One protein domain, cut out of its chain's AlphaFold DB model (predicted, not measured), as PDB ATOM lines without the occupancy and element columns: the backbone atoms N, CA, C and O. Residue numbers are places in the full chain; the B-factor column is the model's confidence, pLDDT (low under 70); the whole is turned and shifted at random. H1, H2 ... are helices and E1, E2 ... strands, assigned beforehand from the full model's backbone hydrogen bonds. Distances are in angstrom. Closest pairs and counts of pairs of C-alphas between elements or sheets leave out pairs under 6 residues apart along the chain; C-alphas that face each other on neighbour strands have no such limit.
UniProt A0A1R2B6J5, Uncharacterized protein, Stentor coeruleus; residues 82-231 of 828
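AT A GLANCE: This is residues 82 to 231 of the 828 residues of an uncharacterized protein of Stentor coeruleus (UniProt A0A1R2B6J5). A strongly twisted sheet of five strands covers one side of the long helix H2, and helices H4 and H6 pack on another side of H2, with H3 and H5 next to them. H7 and the short H8 are on the same face of the sheet as H2. The printed part has 150 residues, with eight named helices and five named strands in the order H1 E1 H2 H3 H4 H5 H6 H7 E2 E3 E4 E5 H8; the sheet, E1 E5 E4 E2 E3, is mixed, and so is the class, helices and strands. The whole is compact, with a radius of gyration of the C-alphas of 14.7 A, and rounded, spanning 41 by 38 by 30 A.

HOW THE PARTS SIT: Edge strand E1, residues 86 to 92, is antiparallel to E5, residues 216 to 222, with N 90 and O 219 2.9 A apart. E5 forms a hairpin with E4, residues 206 to 213; N 211 and O 218 are 2.9 A apart. E4 is parallel to E2, residues 185 to 191, at 20 degrees, with N 186 and O 206 2.7 A apart. E2 forms a hairpin with edge strand E3, residues 196 to 200; N 189 and O 198 are 2.8 A apart. These four N and O pairs are within hydrogen-bond range. H2, residues 98 to 114, makes two layers with the sheet, a helix on one face: it is over E5 and E4 at a height of 8.6 A, along the strands, at 26 degrees to E4 on the local plane. The hub H6, residues 158 to 170, touches five helices; it is about perpendicular to H2, at 88 degrees, closest at the C-alphas of Ser 100 and Gly 165, 4.2 A. H4, residues 129 to 139, touches H6, closest at the C-alphas of Ser 131 and Leu 164, 5.0 A. H5, residues 144 to 155, forms a helical hairpin with H4 at a steep tilt of 39 degrees, closest at the C-alphas of Val 138 and Arg 150, 5.7 A. H3, residues 117 to 126, only just touches H2, only at the corner, with 3 pairs of C-alphas within 8 A, the closest Leu 111 and Lys 120, 7.0 A. Helix packing is mostly crossed, steep or about perpendicular. H7, residues 176 to 182, is over none of the strands, but only just: 2 of its C-alphas fall on E3. H8, residues 223 to 227, is over E1, and H1, residues 82 to 85, only grazes the sheet. In H2 to H7 every O i to N i+4 pair is within hydrogen-bond range; H8 has 0 of 1, with 1 of 2 O i to N i+3 pairs, and H1 is too short for an O i to N i+4 pair.

IN THESE COORDINATES: E4 begins at C-alpha 206 (283.127, 187.616, 189.684) and is 23.4 A long. H2 runs 23.6 A from C-alpha 98 (270.533, 185.164, 205.911). H6 is 17.9 A long.

THE WHOLE: The two C-alphas farthest apart, of Glu 142 and Asn 194, are 44.0 A apart. The printed part has no cut, and the links between named elements are tight. Mean pLDDT of the printed part is 84.9; residues 82 to 84, 93 to 97, 215 and 227 to 231 are under 70.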
ATOM      1  N   PHE A  82     288.250 171.243 202.201       64.19
ATOM      2  CA  PHE A  82     287.671 172.573 202.410       64.19
ATOM      3  C   PHE A  82     288.694 173.560 202.949       64.19
ATOM      4  O   PHE A  82     288.830 174.632 202.370       64.19
ATOM      5  N   SER A  83     289.480 173.160 203.953       63.38
ATOM      6  CA  SER A  83     290.558 173.986 204.514       63.38
ATOM      7  C   SER A  83     291.715 174.246 203.539       63.38
ATOM      8  O   SER A  83     292.549 175.113 203.788       63.38
ATOM      9  N   LYS A  84     291.789 173.512 202.418       69.19
ATOM     10  CA  LYS A  84     292.793 173.744 201.364       69.19
ATOM     11  C   LYS A  84     292.350 174.787 200.341       69.19
ATOM     12  O   LYS A  84     293.205 175.438 199.746       69.19
ATOM     13  N   VAL A  85     291.047 174.901 200.086       72.69
ATOM     14  CA  VAL A  85     290.479 175.800 199.062       72.69
ATOM     15  C   VAL A  85     289.995 177.106 199.683       72.69
ATOM     16  O   VAL A  85     290.193 178.179 199.111       72.69
ATOM     17  N   PHE A  86     289.391 177.000 200.860       78.19
ATOM     18  CA  PHE A  86     288.906 178.107 201.660       78.19
ATOM     19  C   PHE A  86     289.719 178.155 202.944       78.19
ATOM     20  O   PHE A  86     289.964 177.124 203.563       78.19
ATOM     21  N   LYS A  87     290.133 179.354 203.343       77.94
ATOM     22  CA  LYS A  87     290.937 179.552 204.559       77.94
ATOM     23  C   LYS A  87     290.114 180.139 205.699       77.94
ATOM     24  O   LYS A  87     290.402 179.902 206.873       77.94
ATOM     25  N   PHE A  88     289.080 180.902 205.348       82.38
ATOM     26  CA  PHE A  88     288.156 181.495 206.301       82.38
ATOM     27  C   PHE A  88     286.714 181.275 205.880       82.38
ATOM     28  O   PHE A  88     286.392 181.111 204.699       82.38
ATOM     29  N   TYR A  89     285.844 181.337 206.872       84.75
ATOM     30  CA  TYR A  89     284.410 181.372 206.679       84.75
ATOM     31  C   TYR A  89     283.786 182.343 207.679       84.75
ATOM     32  O   TYR A  89     284.354 182.618 208.740       84.75
ATOM     33  N   ARG A  90     282.617 182.870 207.328       84.81
ATOM     34  CA  ARG A  90     281.805 183.698 208.221       84.81
ATOM     35  C   ARG A  90     280.405 183.086 208.310       84.81
ATOM     36  O   ARG A  90     279.650 183.189 207.336       84.81
ATOM     37  N   PRO A  91     280.061 182.410 209.421       78.56
ATOM     38  CA  PRO A  91     278.696 181.955 209.633       78.56
ATOM     39  C   PRO A  91     277.737 183.142 209.739       78.56
ATOM     40  O   PRO A  91     278.020 184.135 210.408       78.56
ATOM     41  N   ILE A  92     276.578 183.046 209.103       76.38
ATOM     42  CA  ILE A  92     275.488 183.998 209.319       76.38
ATOM     43  C   ILE A  92     274.394 183.177 210.009       76.38
ATOM     44  O   ILE A  92     273.990 182.129 209.506       76.38
ATOM     45  N   VAL A  93     274.088 183.548 211.257       63.12
ATOM     46  CA  VAL A  93     273.297 182.745 212.215       63.12
ATOM     47  C   VAL A  93     271.869 182.529 211.697       63.12
ATOM     48  O   VAL A  93     271.333 183.431 211.077       63.12
ATOM     49  N   SER A  94     271.274 181.361 211.956       56.22
ATOM     50  CA  SER A  94     270.019 180.798 211.404       56.22
ATOM     51  C   SER A  94     268.867 181.754 211.080       56.22
ATOM     52  O   SER A  94     268.562 182.654 211.856       56.22
ATOM     53  N   GLY A  95     268.210 181.503 209.937       61.91
ATOM     54  CA  GLY A  95     267.028 182.236 209.463       61.91
ATOM     55  C   GLY A  95     266.999 182.462 207.940       61.91
ATOM     56  O   GLY A  95     268.033 182.597 207.280       61.91
ATOM     57  N   VAL A  96     265.802 182.543 207.348       55.50
ATOM     58  CA  VAL A  96     265.597 182.717 205.887       55.50
ATOM     59  C   VAL A  96     266.150 184.068 205.376       55.50
ATOM     60  O   VAL A  96     266.533 184.202 204.214       55.50
ATOM     61  N   ARG A  97     266.311 185.050 206.273       67.06
ATOM     62  CA  ARG A  97     266.891 186.387 206.020       67.06
ATOM     63  C   ARG A  97     268.394 186.376 205.722       67.06
ATOM     64  O   ARG A  97     268.926 187.349 205.184       67.06
ATOM     65  N   ASN A  98     269.079 185.276 206.036       75.38
ATOM     66  CA  ASN A  98     270.533 185.164 205.911       75.38
ATOM     67  C   ASN A  98     271.027 185.278 204.486       75.38
ATOM     68  O   ASN A  98     272.140 185.739 204.267       75.38
ATOM     69  N   LYS A  99     270.211 184.876 203.514       85.56
ATOM     70  CA  LYS A  99     270.581 184.953 202.107       85.56
ATOM     71  C   LYS A  99     270.801 186.402 201.675       85.56
ATOM     72  O   LYS A  99     271.874 186.728 201.182       85.56
ATOM     73  N   SER A 100     269.830 187.276 201.936       88.25
ATOM     74  CA  SER A 100     269.911 188.700 201.595       88.25
ATOM     75  C   SER A 100     271.092 189.374 202.290       88.25
ATOM     76  O   SER A 100     271.874 190.064 201.641       88.25
ATOM     77  N   VAL A 101     271.290 189.094 203.582       88.06
ATOM     78  CA  VAL A 101     272.421 189.635 204.351       88.06
ATOM     79  C   VAL A 101     273.761 189.109 203.823       88.06
ATOM     80  O   VAL A 101     274.676 189.897 203.605       88.06
ATOM     81  N   ALA A 102     273.887 187.804 203.558       89.44
ATOM     82  CA  ALA A 102     275.112 187.193 203.037       89.44
ATOM     83  C   ALA A 102     275.526 187.795 201.696       89.44
ATOM     84  O   ALA A 102     276.702 188.082 201.474       89.44
ATOM     85  N   PHE A 103     274.551 187.993 200.811       91.56
ATOM     86  CA  PHE A 103     274.768 188.596 199.506       91.56
ATOM     87  C   PHE A 103     275.147 190.063 199.626       91.56
ATOM     88  O   PHE A 103     276.166 190.452 199.061       91.56
ATOM     89  N   ALA A 104     274.400 190.851 200.404       92.06
ATOM     90  CA  ALA A 104     274.706 192.259 200.632       92.06
ATOM     91  C   ALA A 104     276.127 192.434 201.189       92.06
ATOM     92  O   ALA A 104     276.910 193.206 200.643       92.06
ATOM     93  N   VAL A 105     276.501 191.652 202.208       90.69
ATOM     94  CA  VAL A 105     277.851 191.675 202.789       90.69
ATOM     95  C   VAL A 105     278.906 191.287 201.753       90.69
ATOM     96  O   VAL A 105     279.876 192.019 201.578       90.69
ATOM     97  N   LYS A 106     278.731 190.170 201.030       92.06
ATOM     98  CA  LYS A 106     279.734 189.693 200.062       92.06
ATOM     99  C   LYS A 106     279.914 190.661 198.888       92.06
ATOM    100  O   LYS A 106     281.046 190.894 198.468       92.06
ATOM    101  N   ILE A 107     278.822 191.234 198.386       92.88
ATOM    102  CA  ILE A 107     278.824 192.219 197.299       92.88
ATOM    103  C   ILE A 107     279.502 193.511 197.755       92.88
ATOM    104  O   ILE A 107     280.404 193.990 197.073       92.88
ATOM    105  N   LEU A 108     279.134 194.051 198.920       90.81
ATOM    106  CA  LEU A 108     279.760 195.265 199.445       90.81
ATOM    107  C   LEU A 108     281.250 195.054 199.730       90.81
ATOM    108  O   LEU A 108     282.064 195.876 199.317       90.81
ATOM    109  N   GLU A 109     281.633 193.929 200.343       89.56
ATOM    110  CA  GLU A 109     283.043 193.571 200.535       89.56
ATOM    111  C   GLU A 109     283.789 193.486 199.195       89.56
ATOM    112  O   GLU A 109     284.936 193.925 199.102       89.56
ATOM    113  N   HIS A 110     283.158 192.946 198.148       90.31
ATOM    114  CA  HIS A 110     283.747 192.886 196.813       90.31
ATOM    115  C   HIS A 110     283.925 194.279 196.196       90.31
ATOM    116  O   HIS A 110     285.013 194.589 195.708       90.31
ATOM    117  N   LEU A 111     282.899 195.132 196.247       88.69
ATOM    118  CA  LEU A 111     282.936 196.490 195.699       88.69
ATOM    119  C   LEU A 111     283.979 197.360 196.399       88.69
ATOM    120  O   LEU A 111     284.757 198.031 195.722       88.69
ATOM    121  N   CYS A 112     284.066 197.269 197.727       84.19
ATOM    122  CA  CYS A 112     285.089 197.959 198.512       84.19
ATOM    123  C   CYS A 112     286.508 197.517 198.118       84.19
ATOM    124  O   CYS A 112     287.424 198.334 198.086       84.19
ATOM    125  N   LYS A 113     286.700 196.229 197.791       80.06
ATOM    126  CA  LYS A 113     288.019 195.650 197.469       80.06
ATOM    127  C   LYS A 113     288.452 195.852 196.022       80.06
ATOM    128  O   LYS A 113     289.640 196.004 195.756       80.06
ATOM    129  N   ARG A 114     287.525 195.734 195.073       82.19
ATOM    130  CA  ARG A 114     287.845 195.606 193.641       82.19
ATOM    131  C   ARG A 114     287.414 196.802 192.805       82.19
ATOM    132  O   ARG A 114     287.780 196.829 191.636       82.19
ATOM    133  N   LYS A 115     286.669 197.761 193.375       83.81
ATOM    134  CA  LYS A 115     286.122 198.929 192.660       83.81
ATOM    135  C   LYS A 115     285.473 198.528 191.326       83.81
ATOM    136  O   LYS A 115     285.762 199.089 190.275       83.81
ATOM    137  N   ASN A 116     284.651 197.477 191.356       88.81
ATOM    138  CA  ASN A 116     283.967 196.975 190.168       88.81
ATOM    139  C   ASN A 116     282.851 197.961 189.775       88.81
ATOM    140  O   ASN A 116     281.717 197.833 190.236       88.81
ATOM    141  N   GLU A 117     283.197 198.969 188.966       92.31
ATOM    142  CA  GLU A 117     282.279 200.048 188.572       92.31
ATOM    143  C   GLU A 117     281.053 199.517 187.819       92.31
ATOM    144  O   GLU A 117     279.952 199.997 188.053       92.31
ATOM    145  N   PHE A 118     281.193 198.449 187.024       93.56
ATOM    146  CA  PHE A 118     280.044 197.815 186.365       93.56
ATOM    147  C   PHE A 118     279.009 197.310 187.380       93.56
ATOM    148  O   PHE A 118     277.827 197.635 187.285       93.56
ATOM    149  N   MET A 119     279.452 196.532 188.375       94.12
ATOM    150  CA  MET A 119     278.565 196.007 189.417       94.12
ATOM    151  C   MET A 119     277.969 197.143 190.259       94.12
ATOM    152  O   MET A 119     276.795 197.084 190.622       94.12
ATOM    153  N   LYS A 120     278.752 198.189 190.539       93.38
ATOM    154  CA  LYS A 120     278.303 199.382 191.266       93.38
ATOM    155  C   LYS A 120     277.207 200.137 190.513       93.38
ATOM    156  O   LYS A 120     276.159 200.412 191.092       93.38
ATOM    157  N   ASP A 121     277.413 200.426 189.232       94.19
ATOM    158  CA  ASP A 121     276.447 201.143 188.399       94.19
ATOM    159  C   ASP A 121     275.178 200.325 188.180       94.19
ATOM    160  O   ASP A 121     274.072 200.859 188.274       94.19
ATOM    161  N   LYS A 122     275.310 199.005 188.006       93.69
ATOM    162  CA  LYS A 122     274.150 198.113 187.977       93.69
ATOM    163  C   LYS A 122     273.373 198.152 189.286       93.69
ATOM    164  O   LYS A 122     272.155 198.276 189.260       93.69
ATOM    165  N   LEU A 123     274.038 198.111 190.437       93.44
ATOM    166  CA  LEU A 123     273.348 198.227 191.724       93.44
ATOM    167  C   LEU A 123     272.667 199.585 191.910       93.44
ATOM    168  O   LEU A 123     271.577 199.612 192.466       93.44
ATOM    169  N   ARG A 124     273.238 200.687 191.414       93.69
ATOM    170  CA  ARG A 124     272.578 202.007 191.419       93.69
ATOM    171  C   ARG A 124     271.306 202.036 190.577       93.69
ATOM    172  O   ARG A 124     270.335 202.669 190.971       93.69
ATOM    173  N   GLU A 125     271.307 201.348 189.438       93.19
ATOM    174  CA  GLU A 125     270.130 201.209 188.571       93.19
ATOM    175  C   GLU A 125     269.007 200.415 189.262       93.19
ATOM    176  O   GLU A 125     267.821 200.708 189.108       93.19
ATOM    177  N   ILE A 126     269.388 199.398 190.035       90.56
ATOM    178  CA  ILE A 126     268.467 198.430 190.636       90.56
ATOM    179  C   ILE A 126     267.942 198.921 191.994       90.56
ATOM    180  O   ILE A 126     266.762 198.742 192.301       90.56
ATOM    181  N   LEU A 127     268.793 199.542 192.810       91.94
ATOM    182  CA  LEU A 127     268.468 199.969 194.168       91.94
ATOM    183  C   LEU A 127     267.820 201.354 194.178       91.94
ATOM    184  O   LEU A 127     268.378 202.329 193.686       91.94
ATOM    185  N   GLY A 128     266.654 201.451 194.813       89.25
ATOM    186  CA  GLY A 128     265.958 202.717 195.041       89.25
ATOM    187  C   GLY A 128     266.093 203.224 196.480       89.25
ATOM    188  O   GLY A 128     266.456 202.481 197.392       89.25
ATOM    189  N   GLY A 129     265.760 204.501 196.682       92.25
ATOM    190  CA  GLY A 129     265.517 205.096 197.999       92.25
ATOM    191  C   GLY A 129     266.642 204.888 199.019       92.25
ATOM    192  O   GLY A 129     267.795 205.269 198.799       92.25
ATOM    193  N   TYR A 130     266.285 204.297 200.162       88.06
ATOM    194  CA  TYR A 130     267.192 204.114 201.294       88.06
ATOM    195  C   TYR A 130     268.383 203.205 200.960       88.06
ATOM    196  O   TYR A 130     269.516 203.538 201.294       88.06
ATOM    197  N   SER A 131     268.167 202.104 200.234       91.19
ATOM    198  CA  SER A 131     269.232 201.150 199.895       91.19
ATOM    199  C   SER A 131     270.281 201.731 198.945       91.19
ATOM    200  O   SER A 131     271.465 201.436 199.087       91.19
ATOM    201  N   SER A 132     269.874 202.621 198.035       92.25
ATOM    202  CA  SER A 132     270.807 203.391 197.199       92.25
ATOM    203  C   SER A 132     271.672 204.332 198.048       92.25
ATOM    204  O   SER A 132     272.893 204.353 197.923       92.25
ATOM    205  N   THR A 133     271.055 205.024 199.012       92.62
ATOM    206  CA  THR A 133     271.772 205.916 199.943       92.62
ATOM    207  C   THR A 133     272.783 205.146 200.795       92.62
ATOM    208  O   THR A 133     273.897 205.613 201.011       92.62
ATOM    209  N   VAL A 134     272.422 203.946 201.253       90.56
ATOM    210  CA  VAL A 134     273.320 203.057 202.004       90.56
ATOM    211  C   VAL A 134     274.493 202.604 201.139       90.56
ATOM    212  O   VAL A 134     275.627 202.620 201.614       90.56
ATOM    213  N   LEU A 135     274.245 202.224 199.880       93.44
ATOM    214  CA  LEU A 135     275.304 201.849 198.943       93.44
ATOM    215  C   LEU A 135     276.300 203.002 198.754       93.44
ATOM    216  O   LEU A 135     277.503 202.795 198.906       93.44
ATOM    217  N   GLU A 136     275.813 204.217 198.491       94.19
ATOM    218  CA  GLU A 136     276.675 205.396 198.333       94.19
ATOM    219  C   GLU A 136     277.390 205.767 199.634       94.19
ATOM    220  O   GLU A 136     278.566 206.117 199.604       94.19
ATOM    221  N   TYR A 137     276.732 205.638 200.789       92.69
ATOM    222  CA  TYR A 137     277.379 205.860 202.077       92.69
ATOM    223  C   TYR A 137     278.537 204.885 202.287       92.69
ATOM    224  O   TYR A 137     279.628 205.298 202.656       92.69
ATOM    225  N   VAL A 138     278.360 203.595 202.016       89.19
ATOM    226  CA  VAL A 138     279.435 202.608 202.205       89.19
ATOM    227  C   VAL A 138     280.579 202.835 201.217       89.19
ATOM    228  O   VAL A 138     281.745 202.782 201.606       89.19
ATOM    229  N   LEU A 139     280.256 203.111 199.951       90.06
ATOM    230  CA  LEU A 139     281.246 203.241 198.879       90.06
ATOM    231  C   LEU A 139     281.880 204.633 198.773       90.06
ATOM    232  O   LEU A 139     282.910 204.773 198.119       90.06
ATOM    233  N   GLY A 140     281.294 205.650 199.398       87.94
ATOM    234  CA  GLY A 140     281.762 207.035 199.367       87.94
ATOM    235  C   GLY A 140     282.814 207.373 200.424       87.94
ATOM    236  O   GLY A 140     282.899 208.533 200.815       87.94
ATOM    237  N   GLY A 141     283.521 206.385 200.981       86.31
ATOM    238  CA  GLY A 141     284.665 206.639 201.862       86.31
ATOM    239  C   GLY A 141     285.876 207.085 201.042       86.31
ATOM    240  O   GLY A 141     286.156 206.503 199.993       86.31
ATOM    241  N   GLU A 142     286.594 208.105 201.504       80.19
ATOM    242  CA  GLU A 142     287.731 208.688 200.773       80.19
ATOM    243  C   GLU A 142     288.967 207.781 200.806       80.19
ATOM    244  O   GLU A 142     289.816 207.825 199.913       80.19
ATOM    245  N   ASN A 143     289.065 206.924 201.826       85.06
ATOM    246  CA  ASN A 143     290.179 206.006 202.031       85.06
ATOM    247  C   ASN A 143     289.727 204.642 202.585       85.06
ATOM    248  O   ASN A 143     288.580 204.444 202.993       85.06
ATOM    249  N   GLU A 144     290.648 203.677 202.591       76.31
ATOM    250  CA  GLU A 144     290.366 202.292 202.987       76.31
ATOM    251  C   GLU A 144     289.953 202.155 204.464       76.31
ATOM    252  O   GLU A 144     289.124 201.302 204.786       76.31
ATOM    253  N   GLU A 145     290.484 202.986 205.367       81.25
ATOM    254  CA  GLU A 145     290.105 202.968 206.788       81.25
ATOM    255  C   GLU A 145     288.671 203.448 206.999       81.25
ATOM    256  O   GLU A 145     287.918 202.849 207.770       81.25
ATOM    257  N   GLU A 146     288.266 204.487 206.277       80.06
ATOM    258  CA  GLU A 146     286.907 205.002 206.334       80.06
ATOM    259  C   GLU A 146     285.911 203.979 205.785       80.06
ATOM    260  O   GLU A 146     284.906 203.685 206.434       80.06
ATOM    261  N   VAL A 147     286.225 203.351 204.649       81.06
ATOM    262  CA  VAL A 147     285.411 202.265 204.086       81.06
ATOM    263  C   VAL A 147     285.316 201.086 205.064       81.06
ATOM    264  O   VAL A 147     284.222 200.564 205.289       81.06
ATOM    265  N   LYS A 148     286.417 200.697 205.725       78.62
ATOM    266  CA  LYS A 148     286.410 199.664 206.783       78.62
ATOM    267  C   LYS A 148     285.542 200.064 207.975       78.62
ATOM    268  O   LYS A 148     284.784 199.235 208.474       78.62
ATOM    269  N   SER A 149     285.625 201.314 208.421       83.19
ATOM    270  CA  SER A 149     284.820 201.841 209.527       83.19
ATOM    271  C   SER A 149     283.327 201.839 209.187       83.19
ATOM    272  O   SER A 149     282.510 201.355 209.971       83.19
ATOM    273  N   ARG A 150     282.964 202.283 207.976       88.44
ATOM    274  CA  ARG A 150     281.580 202.276 207.478       88.44
ATOM    275  C   ARG A 150     281.049 200.854 207.291       88.44
ATOM    276  O   ARG A 150     279.917 200.580 207.686       88.44
ATOM    277  N   MET A 151     281.869 199.929 206.788       85.94
ATOM    278  CA  MET A 151     281.526 198.502 206.734       85.94
ATOM    279  C   MET A 151     281.307 197.921 208.133       85.94
ATOM    280  O   MET A 151     280.301 197.260 208.357       85.94
ATOM    281  N   LYS A 152     282.177 198.224 209.101       82.19
ATOM    282  CA  LYS A 152     282.021 197.781 210.495       82.19
ATOM    283  C   LYS A 152     280.757 198.345 211.148       82.19
ATOM    284  O   LYS A 152     280.072 197.636 211.880       82.19
ATOM    285  N   TRP A 153     280.425 199.606 210.870       88.44
ATOM    286  CA  TRP A 153     279.153 200.199 211.285       88.44
ATOM    287  C   TRP A 153     277.972 199.437 210.681       88.44
ATOM    288  O   TRP A 153     277.027 199.097 211.393       88.44
ATOM    289  N   LEU A 154     278.040 199.113 209.392       82.50
ATOM    290  CA  LEU A 154     276.982 198.399 208.688       82.50
ATOM    291  C   LEU A 154     276.811 196.959 209.195       82.50
ATOM    292  O   LEU A 154     275.684 196.497 209.355       82.50
ATOM    293  N   GLU A 155     277.908 196.276 209.531       78.25
ATOM    294  CA  GLU A 155     277.884 194.962 210.185       78.25
ATOM    295  C   GLU A 155     277.177 195.011 211.556       78.25
ATOM    296  O   GLU A 155     276.553 194.033 211.971       78.25
ATOM    297  N   GLY A 156     277.202 196.163 212.235       77.19
ATOM    298  CA  GLY A 156     276.421 196.424 213.449       77.19
ATOM    299  C   GLY A 156     274.933 196.721 213.206       77.19
ATOM    300  O   GLY A 156     274.156 196.702 214.157       77.19
ATOM    301  N   ASN A 157     274.519 196.971 211.959       81.81
ATOM    302  CA  ASN A 157     273.172 197.410 211.581       81.81
ATOM    303  C   ASN A 157     272.523 196.452 210.568       81.81
ATOM    304  O   ASN A 157     272.241 196.791 209.420       81.81
ATOM    305  N   LEU A 158     272.240 195.229 211.010       81.31
ATOM    306  CA  LEU A 158     271.801 194.133 210.140       81.31
ATOM    307  C   LEU A 158     270.468 194.357 209.427       81.31
ATOM    308  O   LEU A 158     270.276 193.817 208.342       81.31
ATOM    309  N   VAL A 159     269.570 195.170 209.997       78.81
ATOM    310  CA  VAL A 159     268.327 195.588 209.322       78.81
ATOM    311  C   VAL A 159     268.657 196.249 207.984       78.81
ATOM    312  O   VAL A 159     268.008 195.982 206.976       78.81
ATOM    313  N   ILE A 160     269.699 197.082 207.963       84.25
ATOM    314  CA  ILE A 160     270.119 197.815 206.773       84.25
ATOM    315  C   ILE A 160     270.664 196.842 205.723       84.25
ATOM    316  O   ILE A 160     270.276 196.924 204.561       84.25
ATOM    317  N   LEU A 161     271.508 195.886 206.130       87.44
ATOM    318  CA  LEU A 161     272.034 194.844 205.237       87.44
ATOM    319  C   LEU A 161     270.934 193.950 204.669       87.44
ATOM    320  O   LEU A 161     270.980 193.582 203.497       87.44
ATOM    321  N   TYR A 162     269.949 193.603 205.495       87.12
ATOM    322  CA  TYR A 162     268.802 192.821 205.063       87.12
ATOM    323  C   TYR A 162     267.986 193.575 204.014       87.12
ATOM    324  O   TYR A 162     267.749 193.019 202.945       87.12
ATOM    325  N   ASN A 163     267.623 194.833 204.280       85.81
ATOM    326  CA  ASN A 163     266.860 195.659 203.342       85.81
ATOM    327  C   ASN A 163     267.619 195.856 202.029       85.81
ATOM    328  O   ASN A 163     267.054 195.649 200.960       85.81
ATOM    329  N   LEU A 164     268.919 196.149 202.111       89.88
ATOM    330  CA  LEU A 164     269.783 196.281 200.944       89.88
ATOM    331  C   LEU A 164     269.791 194.999 200.101       89.88
ATOM    332  O   LEU A 164     269.575 195.053 198.894       89.88
ATOM    333  N   GLY A 165     270.010 193.841 200.726       90.25
ATOM    334  CA  GLY A 165     269.990 192.560 200.024       90.25
ATOM    335  C   GLY A 165     268.608 192.210 199.473       90.25
ATOM    336  O   GLY A 165     268.500 191.701 198.363       90.25
ATOM    337  N   ASN A 166     267.540 192.501 200.214       87.94
ATOM    338  CA  ASN A 166     266.173 192.245 199.776       87.94
ATOM    339  C   ASN A 166     265.806 193.099 198.559       87.94
ATOM    340  O   ASN A 166     265.248 192.573 197.603       87.94
ATOM    341  N   ASP A 167     266.192 194.373 198.543       90.00
ATOM    342  CA  ASP A 167     265.981 195.255 197.393       90.00
ATOM    343  C   ASP A 167     266.748 194.769 196.154       90.00
ATOM    344  O   ASP A 167     266.221 194.846 195.042       90.00
ATOM    345  N   MET A 168     267.945 194.187 196.336       90.50
ATOM    346  CA  MET A 168     268.660 193.509 195.246       90.50
ATOM    347  C   MET A 168     267.837 192.337 194.692       90.50
ATOM    348  O   MET A 168     267.698 192.217 193.480       90.50
ATOM    349  N   PHE A 169     267.277 191.478 195.549       85.81
ATOM    350  CA  PHE A 169     266.532 190.285 195.122       85.81
ATOM    351  C   PHE A 169     265.135 190.589 194.559       85.81
ATOM    352  O   PHE A 169     264.728 189.968 193.574       85.81
ATOM    353  N   MET A 170     264.414 191.559 195.128       86.12
ATOM    354  CA  MET A 170     263.047 191.922 194.729       86.12
ATOM    355  C   MET A 170     262.963 192.370 193.269       86.12
ATOM    356  O   MET A 170     261.974 192.103 192.590       86.12
ATOM    357  N   LYS A 171     264.018 193.006 192.754       86.62
ATOM    358  CA  LYS A 171     264.101 193.441 191.352       86.62
ATOM    359  C   LYS A 171     264.281 192.297 190.352       86.62
ATOM    360  O   LYS A 171     264.005 192.489 189.172       86.62
ATOM    361  N   PHE A 172     264.684 191.121 190.825       85.06
ATOM    362  CA  PHE A 172     264.916 189.922 190.017       85.06
ATOM    363  C   PHE A 172     264.009 188.766 190.434       85.06
ATOM    364  O   PHE A 172     264.444 187.619 190.468       85.06
ATOM    365  N   ASN A 173     262.769 189.061 190.845       82.19
ATOM    366  CA  ASN A 173     261.783 188.052 191.255       82.19
ATOM    367  C   ASN A 173     262.331 187.037 192.282       82.19
ATOM    368  O   ASN A 173     261.942 185.869 192.282       82.19
ATOM    369  N   ASN A 174     263.264 187.464 193.141       81.12
ATOM    370  CA  ASN A 174     263.971 186.623 194.110       81.12
ATOM    371  C   ASN A 174     264.777 185.450 193.500       81.12
ATOM    372  O   ASN A 174     265.063 184.463 194.185       81.12
ATOM    373  N   SER A 175     265.185 185.555 192.231       90.94
ATOM    374  CA  SER A 175     265.979 184.559 191.509       90.94
ATOM    375  C   SER A 175     267.484 184.789 191.669       90.94
ATOM    376  O   SER A 175     268.034 185.803 191.236       90.94
ATOM    377  N   ASP A 176     268.183 183.790 192.219       91.50
ATOM    378  CA  ASP A 176     269.651 183.798 192.324       91.50
ATOM    379  C   ASP A 176     270.334 183.924 190.973       91.50
ATOM    380  O   ASP A 176     271.375 184.556 190.848       91.50
ATOM    381  N   GLU A 177     269.766 183.281 189.959       93.44
ATOM    382  CA  GLU A 177     270.373 183.181 188.643       93.44
ATOM    383  C   GLU A 177     270.221 184.466 187.834       93.44
ATOM    384  O   GLU A 177     271.107 184.809 187.052       93.44
ATOM    385  N   GLU A 178     269.116 185.185 188.021       93.75
ATOM    386  CA  GLU A 178     268.909 186.498 187.409       93.75
ATOM    387  C   GLU A 178     269.788 187.552 188.073       93.75
ATOM    388  O   GLU A 178     270.493 188.268 187.366       93.75
ATOM    389  N   LEU A 179     269.851 187.565 189.411       93.25
ATOM    390  CA  LEU A 179     270.762 188.440 190.148       93.25
ATOM    391  C   LEU A 179     272.227 188.171 189.758       93.25
ATOM    392  O   LEU A 179     272.988 189.103 189.499       93.25
ATOM    393  N   ALA A 180     272.618 186.895 189.656       94.56
ATOM    394  CA  ALA A 180     273.959 186.489 189.243       94.56
ATOM    395  C   ALA A 180     274.322 186.981 187.838       94.56
ATOM    396  O   ALA A 180     275.440 187.443 187.614       94.56
ATOM    397  N   ARG A 181     273.384 186.886 186.890       94.69
ATOM    398  CA  ARG A 181     273.570 187.382 185.519       94.69
ATOM    399  C   ARG A 181     273.636 188.904 185.473       94.69
ATOM    400  O   ARG A 181     274.513 189.441 184.807       94.69
ATOM    401  N   ALA A 182     272.750 189.588 186.191       93.44
ATOM    402  CA  ALA A 182     272.673 191.045 186.185       93.44
ATOM    403  C   ALA A 182     273.935 191.714 186.749       93.44
ATOM    404  O   ALA A 182     274.346 192.757 186.248       93.44
ATOM    405  N   LEU A 183     274.557 191.100 187.760       94.06
ATOM    406  CA  LEU A 183     275.781 191.604 188.394       94.06
ATOM    407  C   LEU A 183     277.069 190.955 187.857       94.06
ATOM    408  O   LEU A 183     278.127 191.135 188.456       94.06
ATOM    409  N   ASP A 184     276.991 190.192 186.762       94.88
ATOM    410  CA  ASP A 184     278.115 189.454 186.162       94.88
ATOM    411  C   ASP A 184     278.944 188.641 187.183       94.88
ATOM    412  O   ASP A 184     280.178 188.690 187.261       94.88
ATOM    413  N   MET A 185     278.242 187.867 188.010       94.75
ATOM    414  CA  MET A 185     278.846 187.031 189.043       94.75
ATOM    415  C   MET A 185     278.465 185.559 188.901       94.75
ATOM    416  O   MET A 185     277.338 185.221 188.562       94.75
ATOM    417  N   GLN A 186     279.413 184.676 189.192       94.81
ATOM    418  CA  GLN A 186     279.237 183.244 189.381       94.81
ATOM    419  C   GLN A 186     279.029 182.966 190.873       94.81
ATOM    420  O   GLN A 186     279.937 183.174 191.681       94.81
ATOM    421  N   ILE A 187     277.867 182.429 191.239       95.19
ATOM    422  CA  ILE A 187     277.555 182.056 192.624       95.19
ATOM    423  C   ILE A 187     277.726 180.552 192.780       95.19
ATOM    424  O   ILE A 187     277.146 179.780 192.022       95.19
ATOM    425  N   LYS A 188     278.489 180.124 193.781       93.62
ATOM    426  CA  LYS A 188     278.635 178.717 194.160       93.62
ATOM    427  C   LYS A 188     278.011 178.487 195.525       93.62
ATOM    428  O   LYS A 188     278.528 178.994 196.517       93.62
ATOM    429  N   PHE A 189     276.949 177.693 195.581       92.56
ATOM    430  CA  PHE A 189     276.390 177.184 196.827       92.56
ATOM    431  C   PHE A 189     276.935 175.791 197.104       92.56
ATOM    432  O   PHE A 189     276.877 174.911 196.248       92.56
ATOM    433  N   ILE A 190     277.447 175.586 198.311       89.38
ATOM    434  CA  ILE A 190     277.914 174.285 198.778       89.38
ATOM    435  C   ILE A 190     277.001 173.821 199.911       89.38
ATOM    436  O   ILE A 190     277.048 174.375 201.008       89.38
ATOM    437  N   THR A 191     276.178 172.805 199.661       87.50
ATOM    438  CA  THR A 191     275.235 172.294 200.665       87.50
ATOM    439  C   THR A 191     275.904 171.271 201.576       87.50
ATOM    440  O   THR A 191     276.483 170.303 201.099       87.50
ATOM    441  N   ILE A 192     275.786 171.437 202.889       80.00
ATOM    442  CA  ILE A 192     276.374 170.580 203.928       80.00
ATOM    443  C   ILE A 192     275.245 169.815 204.639       80.00
ATOM    444  O   ILE A 192     274.173 170.389 204.845       80.00
ATOM    445  N   PRO A 193     275.453 168.543 205.037       71.25
ATOM    446  CA  PRO A 193     276.702 167.770 204.950       71.25
ATOM    447  C   PRO A 193     276.934 167.075 203.603       71.25
ATOM    448  O   PRO A 193     278.000 166.509 203.389       71.25
ATOM    449  N   ASN A 194     275.965 167.126 202.688       76.56
ATOM    450  CA  ASN A 194     275.968 166.310 201.467       76.56
ATOM    451  C   ASN A 194     277.015 166.728 200.420       76.56
ATOM    452  O   ASN A 194     277.243 166.005 199.455       76.56
ATOM    453  N   MET A 195     277.637 167.893 200.594       81.56
ATOM    454  CA  MET A 195     278.628 168.488 199.698       81.56
ATOM    455  C   MET A 195     278.180 168.629 198.248       81.56
ATOM    456  O   MET A 195     278.989 168.559 197.323       81.56
ATOM    457  N   THR A 196     276.888 168.877 198.038       85.19
ATOM    458  CA  THR A 196     276.384 169.190 196.704       85.19
ATOM    459  C   THR A 196     276.774 170.619 196.341       85.19
ATOM    460  O   THR A 196     276.602 171.545 197.134       85.19
ATOM    461  N   ILE A 197     277.334 170.786 195.142       89.81
ATOM    462  CA  ILE A 197     277.739 172.088 194.612       89.81
ATOM    463  C   ILE A 197     276.714 172.509 193.569       89.81
ATOM    464  O   ILE A 197     276.537 171.837 192.555       89.81
ATOM    465  N   GLU A 198     276.076 173.643 193.808       94.12
ATOM    466  CA  GLU A 198     275.200 174.308 192.858       94.12
ATOM    467  C   GLU A 198     275.886 175.582 192.365       94.12
ATOM    468  O   GLU A 198     276.390 176.376 193.161       94.12
ATOM    469  N   ILE A 199     275.937 175.770 191.047       93.69
ATOM    470  CA  ILE A 199     276.553 176.945 190.425       93.69
ATOM    471  C   ILE A 199     275.471 177.725 189.688       93.69
ATOM    472  O   ILE A 199     274.829 177.185 188.790       93.69
ATOM    473  N   LYS A 200     275.297 178.999 190.038       95.75
ATOM    474  CA  LYS A 200     274.463 179.950 189.294       95.75
ATOM    475  C   LYS A 200     275.350 180.855 188.451       95.75
ATOM    476  O   LYS A 200     276.404 181.285 188.921       95.75
ATOM    477  N   ASN A 201     274.917 181.120 187.217       95.81
ATOM    478  CA  ASN A 201     275.660 181.875 186.205       95.81
ATOM    479  C   ASN A 201     277.133 181.416 186.065       95.81
ATOM    480  O   ASN A 201     278.063 182.116 186.471       95.81
ATOM    481  N   PRO A 202     277.392 180.222 185.499       91.19
ATOM    482  CA  PRO A 202     278.746 179.681 185.396       91.19
ATOM    483  C   PRO A 202     279.709 180.557 184.573       91.19
ATOM    484  O   PRO A 202     280.918 180.400 184.737       91.19
ATOM    485  N   GLY A 203     279.199 181.464 183.732       90.19
ATOM    486  CA  GLY A 203     279.992 182.396 182.926       90.19
ATOM    487  C   GLY A 203     280.372 183.706 183.620       90.19
ATOM    488  O   GLY A 203     281.161 184.453 183.051       90.19
ATOM    489  N   GLY A 204     279.849 183.981 184.821       92.69
ATOM    490  CA  GLY A 204     280.103 185.241 185.520       92.69
ATOM    491  C   GLY A 204     281.580 185.452 185.857       92.69
ATOM    492  O   GLY A 204     282.276 184.522 186.290       92.69
ATOM    493  N   THR A 205     282.061 186.682 185.681       88.62
ATOM    494  CA  THR A 205     283.476 187.026 185.898       88.62
ATOM    495  C   THR A 205     283.848 187.058 187.381       88.62
ATOM    496  O   THR A 205     284.942 186.628 187.765       88.62
ATOM    497  N   THR A 206     282.921 187.498 188.234       89.75
ATOM    498  CA  THR A 206     283.127 187.616 189.684       89.75
ATOM    499  C   THR A 206     282.663 186.360 190.411       89.75
ATOM    500  O   THR A 206     281.510 185.976 190.298       89.75
ATOM    501  N   LYS A 207     283.519 185.696 191.193       92.12
ATOM    502  CA  LYS A 207     283.169 184.417 191.839       92.12
ATOM    503  C   LYS A 207     282.836 184.600 193.311       92.12
ATOM    504  O   LYS A 207     283.710 184.990 194.079       92.12
ATOM    505  N   PHE A 208     281.627 184.225 193.716       93.69
ATOM    506  CA  PHE A 208     281.220 184.155 195.118       93.69
ATOM    507  C   PHE A 208     280.942 182.717 195.534       93.69
ATOM    508  O   PHE A 208     280.345 181.941 194.792       93.69
ATOM    509  N   ALA A 209     281.380 182.364 196.739       92.12
ATOM    510  CA  ALA A 209     281.146 181.059 197.329       92.12
ATOM    511  C   ALA A 209     280.406 181.214 198.657       92.12
ATOM    512  O   ALA A 209     280.815 181.973 199.537       92.12
ATOM    513  N   PHE A 210     279.335 180.448 198.796       92.44
ATOM    514  CA  PHE A 210     278.527 180.349 199.997       92.44
ATOM    515  C   PHE A 210     278.411 178.882 200.381       92.44
ATOM    516  O   PHE A 210     278.369 178.002 199.517       92.44
ATOM    517  N   TYR A 211     278.315 178.607 201.674       89.06
ATOM    518  CA  TYR A 211     277.837 177.311 202.130       89.06
ATOM    519  C   TYR A 211     276.383 177.420 202.578       89.06
ATOM    520  O   TYR A 211     275.942 178.478 203.027       89.06
ATOM    521  N   LYS A 212     275.651 176.315 202.466       87.44
ATOM    522  CA  LYS A 212     274.256 176.177 202.873       87.44
ATOM    523  C   LYS A 212     274.124 174.955 203.780       87.44
ATOM    524  O   LYS A 212     274.514 173.862 203.391       87.44
ATOM    525  N   SER A 213     273.590 175.110 204.983       83.44
ATOM    526  CA  SER A 213     273.079 173.995 205.798       83.44
ATOM    527  C   SER A 213     271.553 174.085 205.871       83.44
ATOM    528  O   SER A 213     271.001 175.044 205.340       83.44
ATOM    529  N   ALA A 214     270.888 173.127 206.535       71.88
ATOM    530  CA  ALA A 214     269.421 173.070 206.654       71.88
ATOM    531  C   ALA A 214     268.772 174.455 206.869       71.88
ATOM    532  O   ALA A 214     267.931 174.839 206.064       71.88
ATOM    533  N   ASP A 215     269.290 175.241 207.826       67.25
ATOM    534  CA  ASP A 215     268.719 176.554 208.177       67.25
ATOM    535  C   ASP A 215     269.711 177.735 208.101       67.25
ATOM    536  O   ASP A 215     269.402 178.844 208.546       67.25
ATOM    537  N   ASN A 216     270.920 177.536 207.552       78.56
ATOM    538  CA  ASN A 216     271.971 178.570 207.548       78.56
ATOM    539  C   ASN A 216     272.597 178.768 206.171       78.56
ATOM    540  O   ASN A 216     272.824 177.812 205.429       78.56
ATOM    541  N   ILE A 217     272.973 180.012 205.883       85.94
ATOM    542  CA  ILE A 217     273.867 180.368 204.782       85.94
ATOM    543  C   ILE A 217     275.062 181.079 205.398       85.94
ATOM    544  O   ILE A 217     274.888 181.926 206.264       85.94
ATOM    545  N   GLY A 218     276.272 180.758 204.964       87.38
ATOM    546  CA  GLY A 218     277.447 181.520 205.367       87.38
ATOM    547  C   GLY A 218     278.391 181.766 204.208       87.38
ATOM    548  O   GLY A 218     278.296 181.142 203.147       87.38
ATOM    549  N   ILE A 219     279.293 182.718 204.413       90.62
ATOM    550  CA  ILE A 219     280.231 183.166 203.390       90.62
ATOM    551  C   ILE A 219     281.492 182.316 203.475       90.62
ATOM    552  O   ILE A 219     282.062 182.140 204.554       90.62
ATOM    553  N   LEU A 220     281.942 181.816 202.326       86.19
ATOM    554  CA  LEU A 220     283.244 181.182 202.187       86.19
ATOM    555  C   LEU A 220     284.217 182.159 201.529       86.19
ATOM    556  O   LEU A 220     283.871 182.857 200.569       86.19
ATOM    557  N   TYR A 221     285.438 182.192 202.056       87.38
ATOM    558  CA  TYR A 221     286.518 183.012 201.526       87.38
ATOM    559  C   TYR A 221     287.618 182.120 200.986       87.38
ATOM    560  O   TYR A 221     288.202 181.314 201.724       87.38
ATOM    561  N   ASP A 222     287.882 182.247 199.690       82.50
ATOM    562  CA  ASP A 222     288.967 181.499 199.065       82.50
ATOM    563  C   ASP A 222     290.337 181.975 199.579       82.50
ATOM    564  O   ASP A 222     290.460 182.985 200.279       82.50
ATOM    565  N   ASN A 223     291.397 181.235 199.255       73.56
ATOM    566  CA  ASN A 223     292.746 181.586 199.703       73.56
ATOM    567  C   ASN A 223     293.194 182.992 199.255       73.56
ATOM    568  O   ASN A 223     293.970 183.634 199.964       73.56
ATOM    569  N   ILE A 224     292.694 183.497 198.128       73.31
ATOM    570  CA  ILE A 224     293.033 184.830 197.623       73.31
ATOM    571  C   ILE A 224     292.324 185.880 198.480       73.31
ATOM    572  O   ILE A 224     292.975 186.768 199.024       73.31
ATOM    573  N   GLU A 225     291.016 185.743 198.682       76.81
ATOM    574  CA  GLU A 225     290.204 186.616 199.533       76.81
ATOM    575  C   GLU A 225     290.682 186.606 200.989       76.81
ATOM    576  O   GLU A 225     290.648 187.637 201.659       76.81
ATOM    577  N   SER A 226     291.172 185.459 201.461       71.62
ATOM    578  CA  SER A 226     291.655 185.245 202.825       71.62
ATOM    579  C   SER A 226     292.877 186.080 203.195       71.62
ATOM    580  O   SER A 226     293.009 186.514 204.338       71.62
ATOM    581  N   SER A 227     293.760 186.321 202.226       65.75
ATOM    582  CA  SER A 227     294.982 187.098 202.436       65.75
ATOM    583  C   SER A 227     294.692 188.548 202.831       65.75
ATOM    584  O   SER A 227     295.481 189.150 203.546       65.75
ATOM    585  N   TYR A 228     293.520 189.073 202.458       62.78
ATOM    586  CA  TYR A 228     293.082 190.429 202.791       62.78
ATOM    587  C   TYR A 228     292.545 190.572 204.220       62.78
ATOM    588  O   TYR A 228     292.566 191.668 204.769       62.78
ATOM    589  N   PHE A 229     292.044 189.491 204.826       63.59
ATOM    590  CA  PHE A 229     291.508 189.513 206.195       63.59
ATOM    591  C   PHE A 229     292.585 189.301 207.264       63.59
ATOM    592  O   PHE A 229     292.326 189.493 208.449       63.59
ATOM    593  N   GLN A 230     293.791 188.896 206.862       61.19
ATOM    594  CA  GLN A 230     294.963 188.873 207.730       61.19
ATOM    595  C   GLN A 230     295.667 190.220 207.576       61.19
ATOM    596  O   GLN A 230     296.425 190.409 206.629       61.19
ATOM    597  N   GLU A 231     295.346 191.169 208.456       54.22
ATOM    598  CA  GLU A 231     295.928 192.515 208.482       54.22
ATOM    599  C   GLU A 231     297.451 192.475 208.215       54.22
ATOM    600  O   GLU A 231     298.213 191.888 208.981       54.22
TER     601      GLU A 231